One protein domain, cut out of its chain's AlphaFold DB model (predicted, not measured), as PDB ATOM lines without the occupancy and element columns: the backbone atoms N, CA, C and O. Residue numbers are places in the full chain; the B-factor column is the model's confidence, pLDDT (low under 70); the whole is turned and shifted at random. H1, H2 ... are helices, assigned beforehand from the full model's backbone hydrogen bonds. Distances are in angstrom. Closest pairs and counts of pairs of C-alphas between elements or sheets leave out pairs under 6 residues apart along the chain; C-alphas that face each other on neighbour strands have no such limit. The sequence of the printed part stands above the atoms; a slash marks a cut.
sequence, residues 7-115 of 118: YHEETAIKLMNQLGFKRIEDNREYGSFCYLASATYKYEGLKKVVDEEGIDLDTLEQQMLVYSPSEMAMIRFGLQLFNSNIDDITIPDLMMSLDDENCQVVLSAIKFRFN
ATOM      1  N   TYR A   7     -50.890  97.055  89.311       95.69
ATOM      2  CA  TYR A   7     -52.219  97.058  88.695       95.69
ATOM      3  C   TYR A   7     -53.271  96.326  89.545       95.69
ATOM      4  O   TYR A   7     -54.429  96.749  89.603       95.69
ATOM      5  N   HIS A   8     -52.876  95.248  90.230       96.75
ATOM      6  CA  HIS A   8     -53.739  94.543  91.174       96.75
ATOM      7  C   HIS A   8     -54.104  95.459  92.357       96.75
ATOM      8  O   HIS A   8     -55.285  95.606  92.676       96.75
ATOM      9  N   GLU A   9     -53.117  96.134  92.951       96.88
ATOM     10  CA  GLU A   9     -53.328  97.065  94.067       96.88
ATOM     11  C   GLU A   9     -54.199  98.266  93.675       96.88
ATOM     12  O   GLU A   9     -55.194  98.563  94.340       96.88
ATOM     13  N   GLU A  10     -53.894  98.917  92.553       96.44
ATOM     14  CA  GLU A  10     -54.675 100.047  92.048       96.44
ATOM     15  C   GLU A  10     -56.133  99.671  91.777       96.44
ATOM     16  O   GLU A  10     -57.047 100.458  92.035       96.44
ATOM     17  N   THR A  11     -56.361  98.473  91.237       96.56
ATOM     18  CA  THR A  11     -57.707  97.973  90.953       96.56
ATOM     19  C   THR A  11     -58.476  97.725  92.248       96.56
ATOM     20  O   THR A  11     -59.633  98.137  92.342       96.56
ATOM     21  N   ALA A  12     -57.838  97.137  93.267       96.94
ATOM     22  CA  ALA A  12     -58.445  96.982  94.587       96.94
ATOM     23  C   ALA A  12     -58.857  98.347  95.160       96.94
ATOM     24  O   ALA A  12     -60.000  98.520  95.572       96.94
ATOM     25  N   ILE A  13     -57.958  99.337  95.117       96.69
ATOM     26  CA  ILE A  13     -58.212 100.698  95.617       96.69
ATOM     27  C   ILE A  13     -59.386 101.357  94.890       96.69
ATOM     28  O   ILE A  13     -60.227 101.985  95.534       96.69
ATOM     29  N   LYS A  14     -59.484 101.204  93.567       96.88
ATOM     30  CA  LYS A  14     -60.612 101.746  92.791       96.88
ATOM     31  C   LYS A  14     -61.946 101.148  93.241       96.88
ATOM     32  O   LYS A  14     -62.874 101.914  93.477       96.88
ATOM     33  N   LEU A  15     -62.018  99.827  93.422       97.19
ATOM     34  CA  LEU A  15     -63.236  99.160  93.898       97.19
ATOM     35  C   LEU A  15     -63.599  99.580  95.332       97.19
ATOM     36  O   LEU A  15     -64.759  99.867  95.605       97.19
ATOM     37  N   MET A  16     -62.616  99.688  96.232       96.75
ATOM     38  CA  MET A  16     -62.841 100.158  97.609       96.75
ATOM     39  C   MET A  16     -63.391 101.589  97.642       96.75
ATOM     40  O   MET A  16     -64.350 101.874  98.357       96.75
ATOM     41  N   ASN A  17     -62.832 102.478  96.813       96.50
ATOM     42  CA  ASN A  17     -63.305 103.855  96.718       96.50
ATOM     43  C   ASN A  17     -64.746 103.937  96.190       96.50
ATOM     44  O   ASN A  17     -65.485 104.807  96.639       96.50
ATOM     45  N   GLN A  18     -65.153 103.050  95.271       96.31
ATOM     46  CA  GLN A  18     -66.549 102.972  94.807       96.31
ATOM     47  C   GLN A  18     -67.508 102.538  95.923       96.31
ATOM     48  O   GLN A  18     -68.621 103.043  95.976       96.31
ATOM     49  N   LEU A  19     -67.053 101.687  96.847       95.19
ATOM     50  CA  LEU A  19     -67.789 101.280  98.058       95.19
ATOM     51  C   LEU A  19     -67.731 102.320  99.189       95.19
ATOM     52  O   LEU A  19     -68.204 102.067 100.296       95.19
ATOM     53  N   GLY A  20     -67.095 103.470  98.959       95.69
ATOM     54  CA  GLY A  20     -67.041 104.562  99.926       95.69
ATOM     55  C   GLY A  20     -65.979 104.427 101.024       95.69
ATOM     56  O   GLY A  20     -66.043 105.167 102.009       95.69
ATOM     57  N   PHE A  21     -64.975 103.549 100.884       95.06
ATOM     58  CA  PHE A  21     -63.878 103.435 101.857       95.06
ATOM     59  C   PHE A  21     -62.485 103.482 101.212       95.06
ATOM     60  O   PHE A  21     -62.301 103.156 100.044       95.06
ATOM     61  N   LYS A  22     -61.482 103.949 101.970       92.50
ATOM     62  CA  LYS A  22     -60.159 104.303 101.413       92.50
ATOM     63  C   LYS A  22     -59.096 103.249 101.665       92.50
ATOM     64  O   LYS A  22     -58.171 103.110 100.866       92.50
ATOM     65  N   ARG A  23     -59.178 102.557 102.798       91.50
ATOM     66  CA  ARG A  23     -58.202 101.544 103.188       91.50
ATOM     67  C   ARG A  23     -58.876 100.200 103.310       91.50
ATOM     68  O   ARG A  23     -59.959 100.097 103.869       91.50
ATOM     69  N   ILE A  24     -58.174  99.154 102.896       91.38
ATOM     70  CA  ILE A  24     -58.692  97.791 102.987       91.38
ATOM     71  C   ILE A  24     -59.084  97.411 104.421       91.38
ATOM     72  O   ILE A  24     -60.054  96.689 104.624       91.38
ATOM     73  N   GLU A  25     -58.388  97.952 105.429       91.38
ATOM     74  CA  GLU A  25     -58.696  97.713 106.841       91.38
ATOM     75  C   GLU A  25     -59.982  98.387 107.334       91.38
ATOM     76  O   GLU A  25     -60.524  97.931 108.343       91.38
ATOM     77  N   ASP A  26     -60.461  99.437 106.656       93.31
ATOM     78  CA  ASP A  26     -61.659 100.189 107.057       93.31
ATOM     79  C   ASP A  26     -62.913  99.307 106.960       93.31
ATOM     80  O   ASP A  26     -63.849  99.456 107.744       93.31
ATOM     81  N   ASN A  27     -62.907  98.345 106.032       92.69
ATOM     82  CA  ASN A  27     -63.944  97.337 105.907       92.69
ATOM     83  C   ASN A  27     -63.344  96.001 105.455       92.69
ATOM     84  O   ASN A  27     -63.079  95.790 104.276       92.69
ATOM     85  N   ARG A  28     -63.138  95.066 106.389       92.06
ATOM     86  CA  ARG A  28     -62.486  93.781 106.078       92.06
ATOM     87  C   ARG A  28     -63.306  92.878 105.161       92.06
ATOM     88  O   ARG A  28     -62.718  92.056 104.467       92.06
ATOM     89  N   GLU A  29     -64.628  92.985 105.190       92.31
ATOM     90  CA  GLU A  29     -65.535  92.149 104.395       92.31
ATOM     91  C   GLU A  29     -65.450  92.546 102.932       92.31
ATOM     92  O   GLU A  29     -64.956  91.779 102.103       92.31
ATOM     93  N   TYR A  30     -65.809  93.795 102.653       94.19
ATOM     94  CA  TYR A  30     -65.689  94.363 101.321       94.19
ATOM     95  C   TYR A  30     -64.234  94.435 100.857       94.19
ATOM     96  O   TYR A  30     -63.942  94.135  99.706       94.19
ATOM     97  N   GLY A  31     -63.294  94.744 101.750       95.06
ATOM     98  CA  GLY A  31     -61.869  94.784 101.440       95.06
ATOM     99  C   GLY A  31     -61.321  93.435 100.974       95.06
ATOM    100  O   GLY A  31     -60.553  93.387 100.014       95.06
ATOM    101  N   SER A  32     -61.757  92.329 101.593       94.81
ATOM    102  CA  SER A  32     -61.369  90.977 101.159       94.81
ATOM    103  C   SER A  32     -61.914  90.651  99.771       94.81
ATOM    104  O   SER A  32     -61.187  90.088  98.950       94.81
ATOM    105  N   PHE A  33     -63.165  91.038  99.494       95.62
ATOM    106  CA  PHE A  33     -63.760  90.898  98.167       95.62
ATOM    107  C   PHE A  33     -63.015  91.738  97.124       95.62
ATOM    108  O   PHE A  33     -62.567  91.184  96.124       95.62
ATOM    109  N   CYS A  34     -62.823  93.043  97.362       96.44
ATOM    110  CA  CYS A  34     -62.138  93.944  96.430       96.44
ATOM    111  C   CYS A  34     -60.749  93.428  96.072       96.44
ATOM    112  O   CYS A  34     -60.400  93.388  94.895       96.44
ATOM    113  N   TYR A  35     -59.989  92.995  97.078       96.62
ATOM    114  CA  TYR A  35     -58.669  92.410  96.900       96.62
ATOM    115  C   TYR A  35     -58.710  91.153  96.023       96.62
ATOM    116  O   TYR A  35     -58.055  91.110  94.984       96.62
ATOM    117  N   LEU A  36     -59.536  90.157  96.357       95.62
ATOM    118  CA  LEU A  36     -59.615  88.931  95.554       95.62
ATOM    119  C   LEU A  36     -60.124  89.174  94.135       95.62
ATOM    120  O   LEU A  36     -59.537  88.672  93.176       95.62
ATOM    121  N   ALA A  37     -61.189  89.959  93.994       96.12
ATOM    122  CA  ALA A  37     -61.781  90.268  92.702       96.12
ATOM    123  C   ALA A  37     -60.777  91.006  91.805       96.12
ATOM    124  O   ALA A  37     -60.643  90.680  90.626       96.12
ATOM    125  N   SER A  38     -59.998  91.938  92.360       96.69
ATOM    126  CA  SER A  38     -58.988  92.676  91.598       96.69
ATOM    127  C   SER A  38     -57.855  91.799  91.047       96.69
ATOM    128  O   SER A  38     -57.304  92.118  89.992       96.69
ATOM    129  N   ALA A  39     -57.563  90.653  91.673       96.88
ATOM    130  CA  ALA A  39     -56.536  89.713  91.216       96.88
ATOM    131  C   ALA A  39     -56.893  88.973  89.912       96.88
ATOM    132  O   ALA A  39     -56.022  88.322  89.324       96.88
ATOM    133  N   THR A  40     -58.153  89.079  89.469       95.69
ATOM    134  CA  THR A  40     -58.660  88.537  88.193       95.69
ATOM    135  C   THR A  40     -58.450  89.479  87.007       95.69
ATOM    136  O   THR A  40     -58.706  89.105  85.863       95.69
ATOM    137  N   TYR A  41     -58.019  90.720  87.263       94.88
ATOM    138  CA  TYR A  41     -57.811  91.749  86.240       94.88
ATOM    139  C   TYR A  41     -59.069  92.098  85.414       94.88
ATOM    140  O   TYR A  41     -58.970  92.619  84.303       94.88
ATOM    141  N   LYS A  42     -60.275  91.858  85.956       95.56
ATOM    142  CA  LYS A  42     -61.569  92.136  85.298       95.56
ATOM    143  C   LYS A  42     -62.214  93.459  85.713       95.56
ATOM    144  O   LYS A  42     -63.437  93.559  85.806       95.56
ATOM    145  N   TYR A  43     -61.407  94.495  85.943       95.25
ATOM    146  CA  TYR A  43     -61.884  95.780  86.470       95.25
ATOM    147  C   TYR A  43     -63.095  96.354  85.713       95.25
ATOM    148  O   TYR A  43     -64.046  96.818  86.331       95.25
ATOM    149  N   GLU A  44     -63.100  96.281  84.381       94.62
ATOM    150  CA  GLU A  44     -64.173  96.848  83.553       94.62
ATOM    151  C   GLU A  44     -65.552  96.208  83.779       94.62
ATOM    152  O   GLU A  44     -66.571  96.882  83.601       94.62
ATOM    153  N   GLY A  45     -65.592  94.931  84.173       94.62
ATOM    154  CA  GLY A  45     -66.820  94.260  84.601       94.62
ATOM    155  C   GLY A  45     -67.135  94.566  86.063       94.62
ATOM    156  O   GLY A  45     -68.247  94.980  86.381       94.62
ATOM    157  N   LEU A  46     -66.131  94.452  86.936       94.81
ATOM    158  CA  LEU A  46     -66.278  94.639  88.384       94.81
ATOM    159  C   LEU A  46     -66.721  96.055  88.775       94.81
ATOM    160  O   LEU A  46     -67.517  96.209  89.693       94.81
ATOM    161  N   LYS A  47     -66.295  97.095  88.052       95.38
ATOM    162  CA  LYS A  47     -66.697  98.484  88.341       95.38
ATOM    163  C   LYS A  47     -68.195  98.753  88.161       95.38
ATOM    164  O   LYS A  47     -68.658  99.807  88.580       95.38
ATOM    165  N   LYS A  48     -68.911  97.866  87.457       94.94
ATOM    166  CA  LYS A  48     -70.369  97.937  87.238       94.94
ATOM    167  C   LYS A  48     -71.158  97.180  88.303       94.94
ATOM    168  O   LYS A  48     -72.367  97.318  88.360       94.94
ATOM    169  N   VAL A  49     -70.465  96.337  89.060       93.88
ATOM    170  CA  VAL A  49     -71.019  95.472  90.102       93.88
ATOM    171  C   VAL A  49     -70.959  96.159  91.463       93.88
ATOM    172  O   VAL A  49     -71.643  95.752  92.390       93.88
ATOM    173  N   VAL A  50     -70.097  97.161  91.601       93.94
ATOM    174  CA  VAL A  50     -69.715  97.735  92.883       93.94
ATOM    175  C   VAL A  50     -70.051  99.222  92.912       93.94
ATOM    176  O   VAL A  50     -69.595  99.973  92.044       93.94
ATOM    177  N   ASP A  51     -70.798  99.643  93.929       93.62
ATOM    178  CA  ASP A  51     -71.183 101.034  94.181       93.62
ATOM    179  C   ASP A  51     -71.301 101.336  95.689       93.62
ATOM    180  O   ASP A  51     -70.911 100.529  96.529       93.62
ATOM    181  N   GLU A  52     -71.810 102.519  96.042       92.31
ATOM    182  CA  GLU A  52     -71.965 102.942  97.440       92.31
ATOM    183  C   GLU A  52     -73.020 102.123  98.212       92.31
ATOM    184  O   GLU A  52     -73.011 102.130  99.444       92.31
ATOM    185  N   GLU A  53     -73.919 101.414  97.519       91.69
ATOM    186  CA  GLU A  53     -74.940 100.549  98.122       91.69
ATOM    187  C   GLU A  53     -74.412  99.125  98.367       91.69
ATOM    188  O   GLU A  53     -74.891  98.432  99.272       91.69
ATOM    189  N   GLY A  54     -73.385  98.696  97.623       92.69
ATOM    190  CA  GLY A  54     -72.642  97.470  97.892       92.69
ATOM    191  C   GLY A  54     -72.199  96.725  96.635       92.69
ATOM    192  O   GLY A  54     -71.520  97.268  95.769       92.69
ATOM    193  N   ILE A  55     -72.500  95.422  96.600       93.44
ATOM    194  CA  ILE A  55     -72.166  94.514  95.494       93.44
ATOM    195  C   ILE A  55     -73.479  94.015  94.881       93.44
ATOM    196  O   ILE A  55     -74.229  93.294  95.541       93.44
ATOM    197  N   ASP A  56     -73.723  94.350  93.618       94.38
ATOM    198  CA  ASP A  56     -74.824  93.834  92.802       94.38
ATOM    199  C   ASP A  56     -74.506  92.406  92.325       94.38
ATOM    200  O   ASP A  56     -73.770  92.183  91.355       94.38
ATOM    201  N   LEU A  57     -75.055  91.422  93.038       92.19
ATOM    202  CA  LEU A  57     -74.835  90.003  92.761       92.19
ATOM    203  C   LEU A  57     -75.420  89.562  91.412       92.19
ATOM    204  O   LEU A  57     -74.810  88.723  90.747       92.19
ATOM    205  N   ASP A  58     -76.542  90.148  90.985       92.81
ATOM    206  CA  ASP A  58     -77.202  89.786  89.728       92.81
ATOM    207  C   ASP A  58     -76.332  90.224  88.543       92.81
ATOM    208  O   ASP A  58     -76.032  89.438  87.637       92.81
ATOM    209  N   THR A  59     -75.834  91.464  88.573       94.62
ATOM    210  CA  THR A  59     -74.900  91.955  87.552       94.62
ATOM    211  C   THR A  59     -73.582  91.180  87.586       94.62
ATOM    212  O   THR A  59     -73.018  90.888  86.525       94.62
ATOM    213  N   LEU A  60     -73.094  90.803  88.772       94.38
ATOM    214  CA  LEU A  60     -71.861  90.028  88.916       94.38
ATOM    215  C   LEU A  60     -71.969  88.654  88.257       94.38
ATOM    216  O   LEU A  60     -71.063  88.269  87.516       94.38
ATOM    217  N   GLU A  61     -73.075  87.942  88.473       92.56
ATOM    218  CA  GLU A  61     -73.324  86.644  87.842       92.56
ATOM    219  C   GLU A  61     -73.276  86.758  86.314       92.56
ATOM    220  O   GLU A  61     -72.585  85.976  85.655       92.56
ATOM    221  N   GLN A  62     -73.895  87.800  85.749       94.75
ATOM    222  CA  GLN A  62     -73.850  88.059  84.307       94.75
ATOM    223  C   GLN A  62     -72.433  88.374  83.805       94.75
ATOM    224  O   GLN A  62     -72.040  87.899  82.739       94.75
ATOM    225  N   GLN A  63     -71.645  89.160  84.552       94.12
ATOM    226  CA  GLN A  63     -70.258  89.456  84.168       94.12
ATOM    227  C   GLN A  63     -69.370  88.205  84.201       94.12
ATOM    228  O   GLN A  63     -68.491  88.060  83.352       94.12
ATOM    229  N   MET A  64     -69.599  87.291  85.149       94.50
ATOM    230  CA  MET A  64     -68.777  86.093  85.327       94.50
ATOM    231  C   MET A  64     -68.948  85.046  84.217       94.50
ATOM    232  O   MET A  64     -68.058  84.218  84.048       94.50
ATOM    233  N   LEU A  65     -70.019  85.098  83.414       93.31
ATOM    234  CA  LEU A  65     -70.270  84.135  82.325       93.31
ATOM    235  C   LEU A  65     -69.154  84.067  81.269       93.31
ATOM    236  O   LEU A  65     -69.039  83.071  80.558       93.31
ATOM    237  N   VAL A  66     -68.347  85.123  81.143       94.06
ATOM    238  CA  VAL A  66     -67.227  85.201  80.188       94.06
ATOM    239  C   VAL A  66     -65.859  85.037  80.851       94.06
ATOM    240  O   VAL A  66     -64.831  85.175  80.185       94.06
ATOM    241  N   TYR A  67     -65.820  84.796  82.161       94.88
ATOM    242  CA  TYR A  67     -64.575  84.612  82.901       94.88
ATOM    243  C   TYR A  67     -64.130  83.154  82.845       94.88
ATOM    244  O   TYR A  67     -64.912  82.235  82.603       94.88
ATOM    245  N   SER A  68     -62.837  82.937  83.051       94.50
ATOM    246  CA  SER A  68     -62.304  81.588  83.201       94.50
ATOM    247  C   SER A  68     -62.794  80.948  84.510       94.50
ATOM    248  O   SER A  68     -63.091  81.664  85.472       94.50
ATOM    249  N   PRO A  69     -62.812  79.607  84.604       92.56
ATOM    250  CA  PRO A  69     -63.219  78.915  85.826       92.56
ATOM    251  C   PRO A  69     -62.449  79.363  87.076       92.56
ATOM    252  O   PRO A  69     -63.056  79.576  88.122       92.56
ATOM    253  N   SER A  70     -61.133  79.570  86.961       92.19
ATOM    254  CA  SER A  70     -60.281  80.027  88.064       92.19
ATOM    255  C   SER A  70     -60.632  81.451  88.515       92.19
ATOM    256  O   SER A  70     -60.726  81.715  89.711       92.19
ATOM    257  N   GLU A  71     -60.897  82.366  87.576       94.94
ATOM    258  CA  GLU A  71     -61.328  83.739  87.889       94.94
ATOM    259  C   GLU A  71     -62.698  83.751  88.581       94.94
ATOM    260  O   GLU A  71     -62.874  84.431  89.595       94.94
ATOM    261  N   MET A  72     -63.654  82.961  88.077       94.12
ATOM    262  CA  MET A  72     -64.969  82.802  88.709       94.12
ATOM    263  C   MET A  72     -64.838  82.245  90.129       94.12
ATOM    264  O   MET A  72     -65.464  82.762  91.052       94.12
ATOM    265  N   ALA A  73     -64.002  81.219  90.323       93.00
ATOM    266  CA  ALA A  73     -63.777  80.606  91.628       93.00
ATOM    267  C   ALA A  73     -63.191  81.606  92.638       93.00
ATOM    268  O   ALA A  73     -63.653  81.667  93.777       93.00
ATOM    269  N   MET A  74     -62.240  82.449  92.221       94.94
ATOM    270  CA  MET A  74     -61.676  83.496  93.080       94.94
ATOM    271  C   MET A  74     -62.704  84.556  93.480       94.94
ATOM    272  O   MET A  74     -62.746  84.953  94.645       94.94
ATOM    273  N   ILE A  75     -63.541  85.011  92.542       94.62
ATOM    274  CA  ILE A  75     -64.579  86.013  92.820       94.62
ATOM    275  C   ILE A  75     -65.635  85.442  93.766       94.62
ATOM    276  O   ILE A  75     -65.959  86.080  94.768       94.62
ATOM    277  N   ARG A  76     -66.128  84.230  93.495       93.06
ATOM    278  CA  ARG A  76     -67.102  83.549  94.361       93.06
ATOM    279  C   ARG A  76     -66.539  83.296  95.755       93.06
ATOM    280  O   ARG A  76     -67.215  83.544  96.747       93.06
ATOM    281  N   PHE A  77     -65.267  82.912  95.858       94.00
ATOM    282  CA  PHE A  77     -64.616  82.799  97.159       94.00
ATOM    283  C   PHE A  77     -64.481  84.159  97.864       94.00
ATOM    284  O   PHE A  77     -64.677  84.253  99.074       94.00
ATOM    285  N   GLY A  78     -64.217  85.239  97.122       93.88
ATOM    286  CA  GLY A  78     -64.265  86.606  97.647       93.88
ATOM    287  C   GLY A  78     -65.640  86.975  98.211       93.88
ATOM    288  O   GLY A  78     -65.715  87.545  99.299       93.88
ATOM    289  N   LEU A  79     -66.719  86.590  97.521       92.19
ATOM    290  CA  LEU A  79     -68.090  86.732  98.018       92.19
ATOM    291  C   LEU A  79     -68.325  85.910  99.288       92.19
ATOM    292  O   LEU A  79     -68.952  86.416 100.209       92.19
ATOM    293  N   GLN A  80     -67.785  84.694  99.383       91.44
ATOM    294  CA  GLN A  80     -67.876  83.868 100.591       91.44
ATOM    295  C   GLN A  80     -67.107  84.477 101.780       91.44
ATOM    296  O   GLN A  80     -67.550  84.386 102.926       91.44
ATOM    297  N   LEU A  81     -65.973  85.151 101.541       89.06
ATOM    298  CA  LEU A  81     -65.270  85.899 102.593       89.06
ATOM    299  C   LEU A  81     -66.055  87.138 103.055       89.06
ATOM    300  O   LEU A  81     -66.012  87.471 104.246       89.06
ATOM    301  N   PHE A  82     -66.748  87.803 102.128       85.50
ATOM    302  CA  PHE A  82     -67.647  88.926 102.402       85.50
ATOM    303  C   PHE A  82     -68.891  88.469 103.181       85.50
ATOM    304  O   PHE A  82     -69.186  89.000 104.248       85.50
ATOM    305  N   ASN A  83     -69.568  87.437 102.688       78.88
ATOM    306  CA  ASN A  83     -70.804  86.887 103.220       78.88
ATOM    307  C   ASN A  83     -70.710  85.356 103.217       78.88
ATOM    308  O   ASN A  83     -70.878  84.695 102.193       78.88
ATOM    309  N   SER A  84     -70.457  84.798 104.402       68.19
ATOM    310  CA  SER A  84     -70.122  83.386 104.628       68.19
ATOM    311  C   SER A  84     -71.195  82.368 104.227       68.19
ATOM    312  O   SER A  84     -70.960  81.177 104.386       68.19
ATOM    313  N   ASN A  85     -72.341  82.819 103.707       66.06
ATOM    314  CA  ASN A  85     -73.463  81.980 103.290       66.06
ATOM    315  C   ASN A  85     -73.735  82.006 101.772       66.06
ATOM    316  O   ASN A  85     -74.746  81.451 101.350       66.06
ATOM    317  N   ILE A  86     -72.904  82.670 100.955       72.19
ATOM    318  CA  ILE A  86     -73.140  82.751  99.499       72.19
ATOM    319  C   ILE A  86     -72.795  81.435  98.788       72.19
ATOM    320  O   ILE A  86     -73.484  81.063  97.843       72.19
ATOM    321  N   ASP A  87     -71.758  80.730  99.241       72.69
ATOM    322  CA  ASP A  87     -71.251  79.528  98.581       72.69
ATOM    323  C   ASP A  87     -70.589  78.553  99.565       72.69
ATOM    324  O   ASP A  87     -70.186  78.942 100.662       72.69
ATOM    325  N   ASP A  88     -70.457  77.292  99.142       81.31
ATOM    326  CA  ASP A  88     -69.735  76.225  99.857       81.31
ATOM    327  C   ASP A  88     -68.422  75.872  99.134       81.31
ATOM    328  O   ASP A  88     -68.126  74.714  98.831       81.31
ATOM    329  N   ILE A  89     -67.638  76.894  98.766       85.38
ATOM    330  CA  ILE A  89     -66.325  76.679  98.153       85.38
ATOM    331  C   ILE A  89     -65.347  76.284  99.255       85.38
ATOM    332  O   ILE A  89     -65.047  77.061 100.170       85.38
ATOM    333  N   THR A  90     -64.810  75.071  99.143       87.50
ATOM    334  CA  THR A  90     -63.761  74.604 100.043       87.50
ATOM    335  C   THR A  90     -62.400  75.156  99.612       87.50
ATOM    336  O   THR A  90     -62.106  75.313  98.425       87.50
ATOM    337  N   ILE A  91     -61.533  75.444 100.588       87.81
ATOM    338  CA  ILE A  91     -60.164  75.906 100.310       87.81
ATOM    339  C   ILE A  91     -59.387  74.882  99.459       87.81
ATOM    340  O   ILE A  91     -58.744  75.314  98.505       87.81
ATOM    341  N   PRO A  92     -59.423  73.560  99.739       89.44
ATOM    342  CA  PRO A  92     -58.737  72.580  98.898       89.44
ATOM    343  C   PRO A  92     -59.178  72.623  97.432       89.44
ATOM    344  O   PRO A  92     -58.317  72.698  96.556       89.44
ATOM    345  N   ASP A  93     -60.488  72.643  97.167       88.25
ATOM    346  CA  ASP A  93     -61.015  72.641  95.796       88.25
ATOM    347  C   ASP A  93     -60.605  73.904  95.036       88.25
ATOM    348  O   ASP A  93     -60.185  73.832  93.880       88.25
ATOM    349  N   LEU A  94     -60.655  75.056  95.711       91.88
ATOM    350  CA  LEU A  94     -60.187  76.314  95.148       91.88
ATOM    351  C   LEU A  94     -58.697  76.236  94.801       91.88
ATOM    352  O   LEU A  94     -58.329  76.474  93.656       91.88
ATOM    353  N   MET A  95     -57.844  75.862  95.757       92.19
ATOM    354  CA  MET A  95     -56.385  75.889  95.581       92.19
ATOM    355  C   MET A  95     -55.895  74.939  94.483       92.19
ATOM    356  O   MET A  95     -54.964  75.285  93.767       92.19
ATOM    357  N   MET A  96     -56.530  73.775  94.288       90.56
ATOM    358  CA  MET A  96     -56.145  72.856  93.204       90.56
ATOM    359  C   MET A  96     -56.396  73.420  91.797       90.56
ATOM    360  O   MET A  96     -55.836  72.910  90.827       90.56
ATOM    361  N   SER A  97     -57.252  74.437  91.671       88.81
ATOM    362  CA  SER A  97     -57.620  75.058  90.390       88.81
ATOM    363  C   SER A  97     -56.804  76.310  90.044       88.81
ATOM    364  O   SER A  97     -57.021  76.914  88.988       88.81
ATOM    365  N   LEU A  98     -55.898  76.725  90.933       93.81
ATOM    366  CA  LEU A  98     -55.166  77.984  90.851       93.81
ATOM    367  C   LEU A  98     -53.669  77.748  90.641       93.81
ATOM    368  O   LEU A  98     -53.103  76.759  91.096       93.81
ATOM    369  N   ASP A  99     -53.020  78.699  89.973       94.06
ATOM    370  CA  ASP A  99     -51.560  78.793  89.973       94.06
ATOM    371  C   ASP A  99     -51.022  79.277  91.335       94.06
ATOM    372  O   ASP A  99     -51.768  79.753  92.198       94.06
ATOM    373  N   ASP A 100     -49.704  79.164  91.526       94.19
ATOM    374  CA  ASP A 100     -49.033  79.517  92.783       94.19
ATOM    375  C   ASP A 100     -49.260  80.981  93.190       94.19
ATOM    376  O   ASP A 100     -49.414  81.290  94.375       94.19
ATOM    377  N   GLU A 101     -49.300  81.896  92.218       94.94
ATOM    378  CA  GLU A 101     -49.485  83.324  92.468       94.94
ATOM    379  C   GLU A 101     -50.906  83.606  92.983       94.94
ATOM    380  O   GLU A 101     -51.104  84.305  93.981       94.94
ATOM    381  N   ASN A 102     -51.910  83.000  92.352       95.25
ATOM    382  CA  ASN A 102     -53.302  83.046  92.779       95.25
ATOM    383  C   ASN A 102     -53.512  82.380  94.143       95.25
ATOM    384  O   ASN A 102     -54.233  82.928  94.981       95.25
ATOM    385  N   CYS A 103     -52.836  81.263  94.421       95.56
ATOM    386  CA  CYS A 103     -52.862  80.634  95.741       95.56
ATOM    387  C   CYS A 103     -52.353  81.590  96.833       95.56
ATOM    388  O   CYS A 103     -52.969  81.709  97.897       95.56
ATOM    389  N   GLN A 104     -51.266  82.327  96.576       95.88
ATOM    390  CA  GLN A 104     -50.732  83.315  97.524       95.88
ATOM    391  C   GLN A 104     -51.705  84.468  97.790       95.88
ATOM    392  O   GLN A 104     -51.823  84.920  98.939       95.88
ATOM    393  N   VAL A 105     -52.419  84.928  96.758       96.50
ATOM    394  CA  VAL A 105     -53.475  85.938  96.908       96.50
ATOM    395  C   VAL A 105     -54.596  85.399  97.792       96.50
ATOM    396  O   VAL A 105     -54.948  86.036  98.784       96.50
ATOM    397  N   VAL A 106     -55.118  84.204  97.509       95.56
ATOM    398  CA  VAL A 106     -56.200  83.613  98.312       95.56
ATOM    399  C   VAL A 106     -55.780  83.423  99.770       95.56
ATOM    400  O   VAL A 106     -56.507  83.824 100.681       95.56
ATOM    401  N   LEU A 107     -54.578  82.900 100.022       94.81
ATOM    402  CA  LEU A 107     -54.048  82.768 101.382       94.81
ATOM    403  C   LEU A 107     -53.920  84.122 102.091       94.81
ATOM    404  O   LEU A 107     -54.243  84.234 103.276       94.81
ATOM    405  N   SER A 108     -53.473  85.160 101.381       95.06
ATOM    406  CA  SER A 108     -53.379  86.516 101.930       95.06
ATOM    407  C   SER A 108     -54.750  87.102 102.262       95.06
ATOM    408  O   SER A 108     -54.887  87.731 103.315       95.06
ATOM    409  N   ALA A 109     -55.765  86.847 101.432       94.88
ATOM    410  CA  ALA A 109     -57.144  87.273 101.668       94.88
ATOM    411  C   ALA A 109     -57.728  86.611 102.924       94.88
ATOM    412  O   ALA A 109     -58.278  87.297 103.784       94.88
ATOM    413  N   ILE A 110     -57.537  85.296 103.079       93.00
ATOM    414  CA  ILE A 110     -57.987  84.537 104.258       93.00
ATOM    415  C   ILE A 110     -57.326  85.086 105.525       93.00
ATOM    416  O   ILE A 110     -58.008  85.419 106.497       93.00
ATOM    417  N   LYS A 111     -55.992  85.222 105.516       92.62
ATOM    418  CA  LYS A 111     -55.250  85.754 106.668       92.62
ATOM    419  C   LYS A 111     -55.739  87.145 107.051       92.62
ATOM    420  O   LYS A 111     -55.906  87.429 108.235       92.62
ATOM    421  N   PHE A 112     -55.992  87.990 106.058       92.69
ATOM    422  CA  PHE A 112     -56.508  89.331 106.269       92.69
ATOM    423  C   PHE A 112     -57.923  89.332 106.861       92.69
ATOM    424  O   PHE A 112     -58.133  89.940 107.914       92.69
ATOM    425  N   ARG A 113     -58.869  88.609 106.243       91.75
ATOM    426  CA  ARG A 113     -60.268  88.537 106.691       91.75
ATOM    427  C   ARG A 113     -60.372  88.103 108.151       91.75
ATOM    428  O   ARG A 113     -61.099  88.727 108.924       91.75
ATOM    429  N   PHE A 114     -59.612  87.076 108.528       89.56
ATOM    430  CA  PHE A 114     -59.649  86.472 109.862       89.56
ATOM    431  C   PHE A 114     -58.574  86.999 110.823       89.56
ATOM    432  O   PHE A 114     -58.444  86.489 111.934       89.56
ATOM    433  N   ASN A 115     -57.823  88.037 110.433       88.06
ATOM    434  CA  ASN A 115     -56.791  88.670 111.261       88.06
ATOM    435  C   ASN A 115     -55.736  87.681 111.805       88.06
ATOM    436  O   ASN A 115     -55.303  87.772 112.958       88.06
TER     437      ASN A 115
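Overview. This is residues 7 to 115 of the 118 residues of an uncharacterized protein of Bacillus swezeyi (UniProt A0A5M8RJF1). Three helices, H2, H5 and H7, stand nearly side by side as a bundle, their centres making a triangle, with H2 running opposite ways to the other two. H1 crosses H2 on the side away from H5 and H7, while the short helices H3 and H4 sit together off one side of the bundle and H6 lies off another. The printed part has 109 residues with seven named helices, H1 to H7 in chain order, and no named strand; the class is all helix. It is compact and rounded, with a radius of gyration of the C-alphas of 12.5 A and spans of 34 by 32 by 29 A.

Arrangement. H1, residues 7 to 18, touches H2, residues 28 to 38, at a steep tilt of 46 degrees, opposite ways; their closest C-alphas, those of Ala 12 and Cys 34, are 5.1 A apart. H3, residues 43 to 46, touches H4, residues 57 to 64, with the C-alphas of Gly 45 and Gln 63 closest at 5.9 A. H4 is close to but not clearly touching H5, residues 69 to 82. H2 and H5 touch, the C-alphas of Glu 29 and Phe 82 closest at 4.3 A, at a shallow tilt of 11 degrees, opposite ways. H5, with residues 70 to 74 alone, only just touches H6, residues 91 to 96, with 3 pairs of C-alphas within 8 A; the closest are those of Ala 73 and Leu 94, at 6.6 A, and the two form a helical hairpin. H7, residues 100 to 113, touches H2, the C-alphas of Ser 32 and Ala 109 closest at 5.6 A, at a shallow tilt of 14 degrees, opposite ways. H5 and H7 only just touch, with 3 pairs within 8 A, the C-alphas of Leu 81 and Arg 113 closest at 7.0 A; they run the same way at a shallow tilt of 9 degrees. Among the pairs that are apart are H1 and H7, and H4 and H6. Every O i to N i+4 pair is within hydrogen-bond range in H1, H2, H4, H5, H6 and H7; H3 is too short for such a pair.

Along the chain. H1 begins at C-alpha 7, at (-52.219, 97.058, 88.695), and measures 16.7 A from first to last C-alpha. H2 measures 14.9 A, H5 19.9 A and H7 20.0 A. H5 begins at C-alpha 69, at (-63.219, 78.915, 85.826). H7 ends at C-alpha 113, at (-60.268, 88.537, 106.691).

Size, cuts and confidence. The C-alphas farthest apart, those of Glu 52 and Met 96, are 34.3 A apart. The printed part has no cut, and no link is long. The mean pLDDT of the printed part is 92.6, and residues 84 to 85 are under 70.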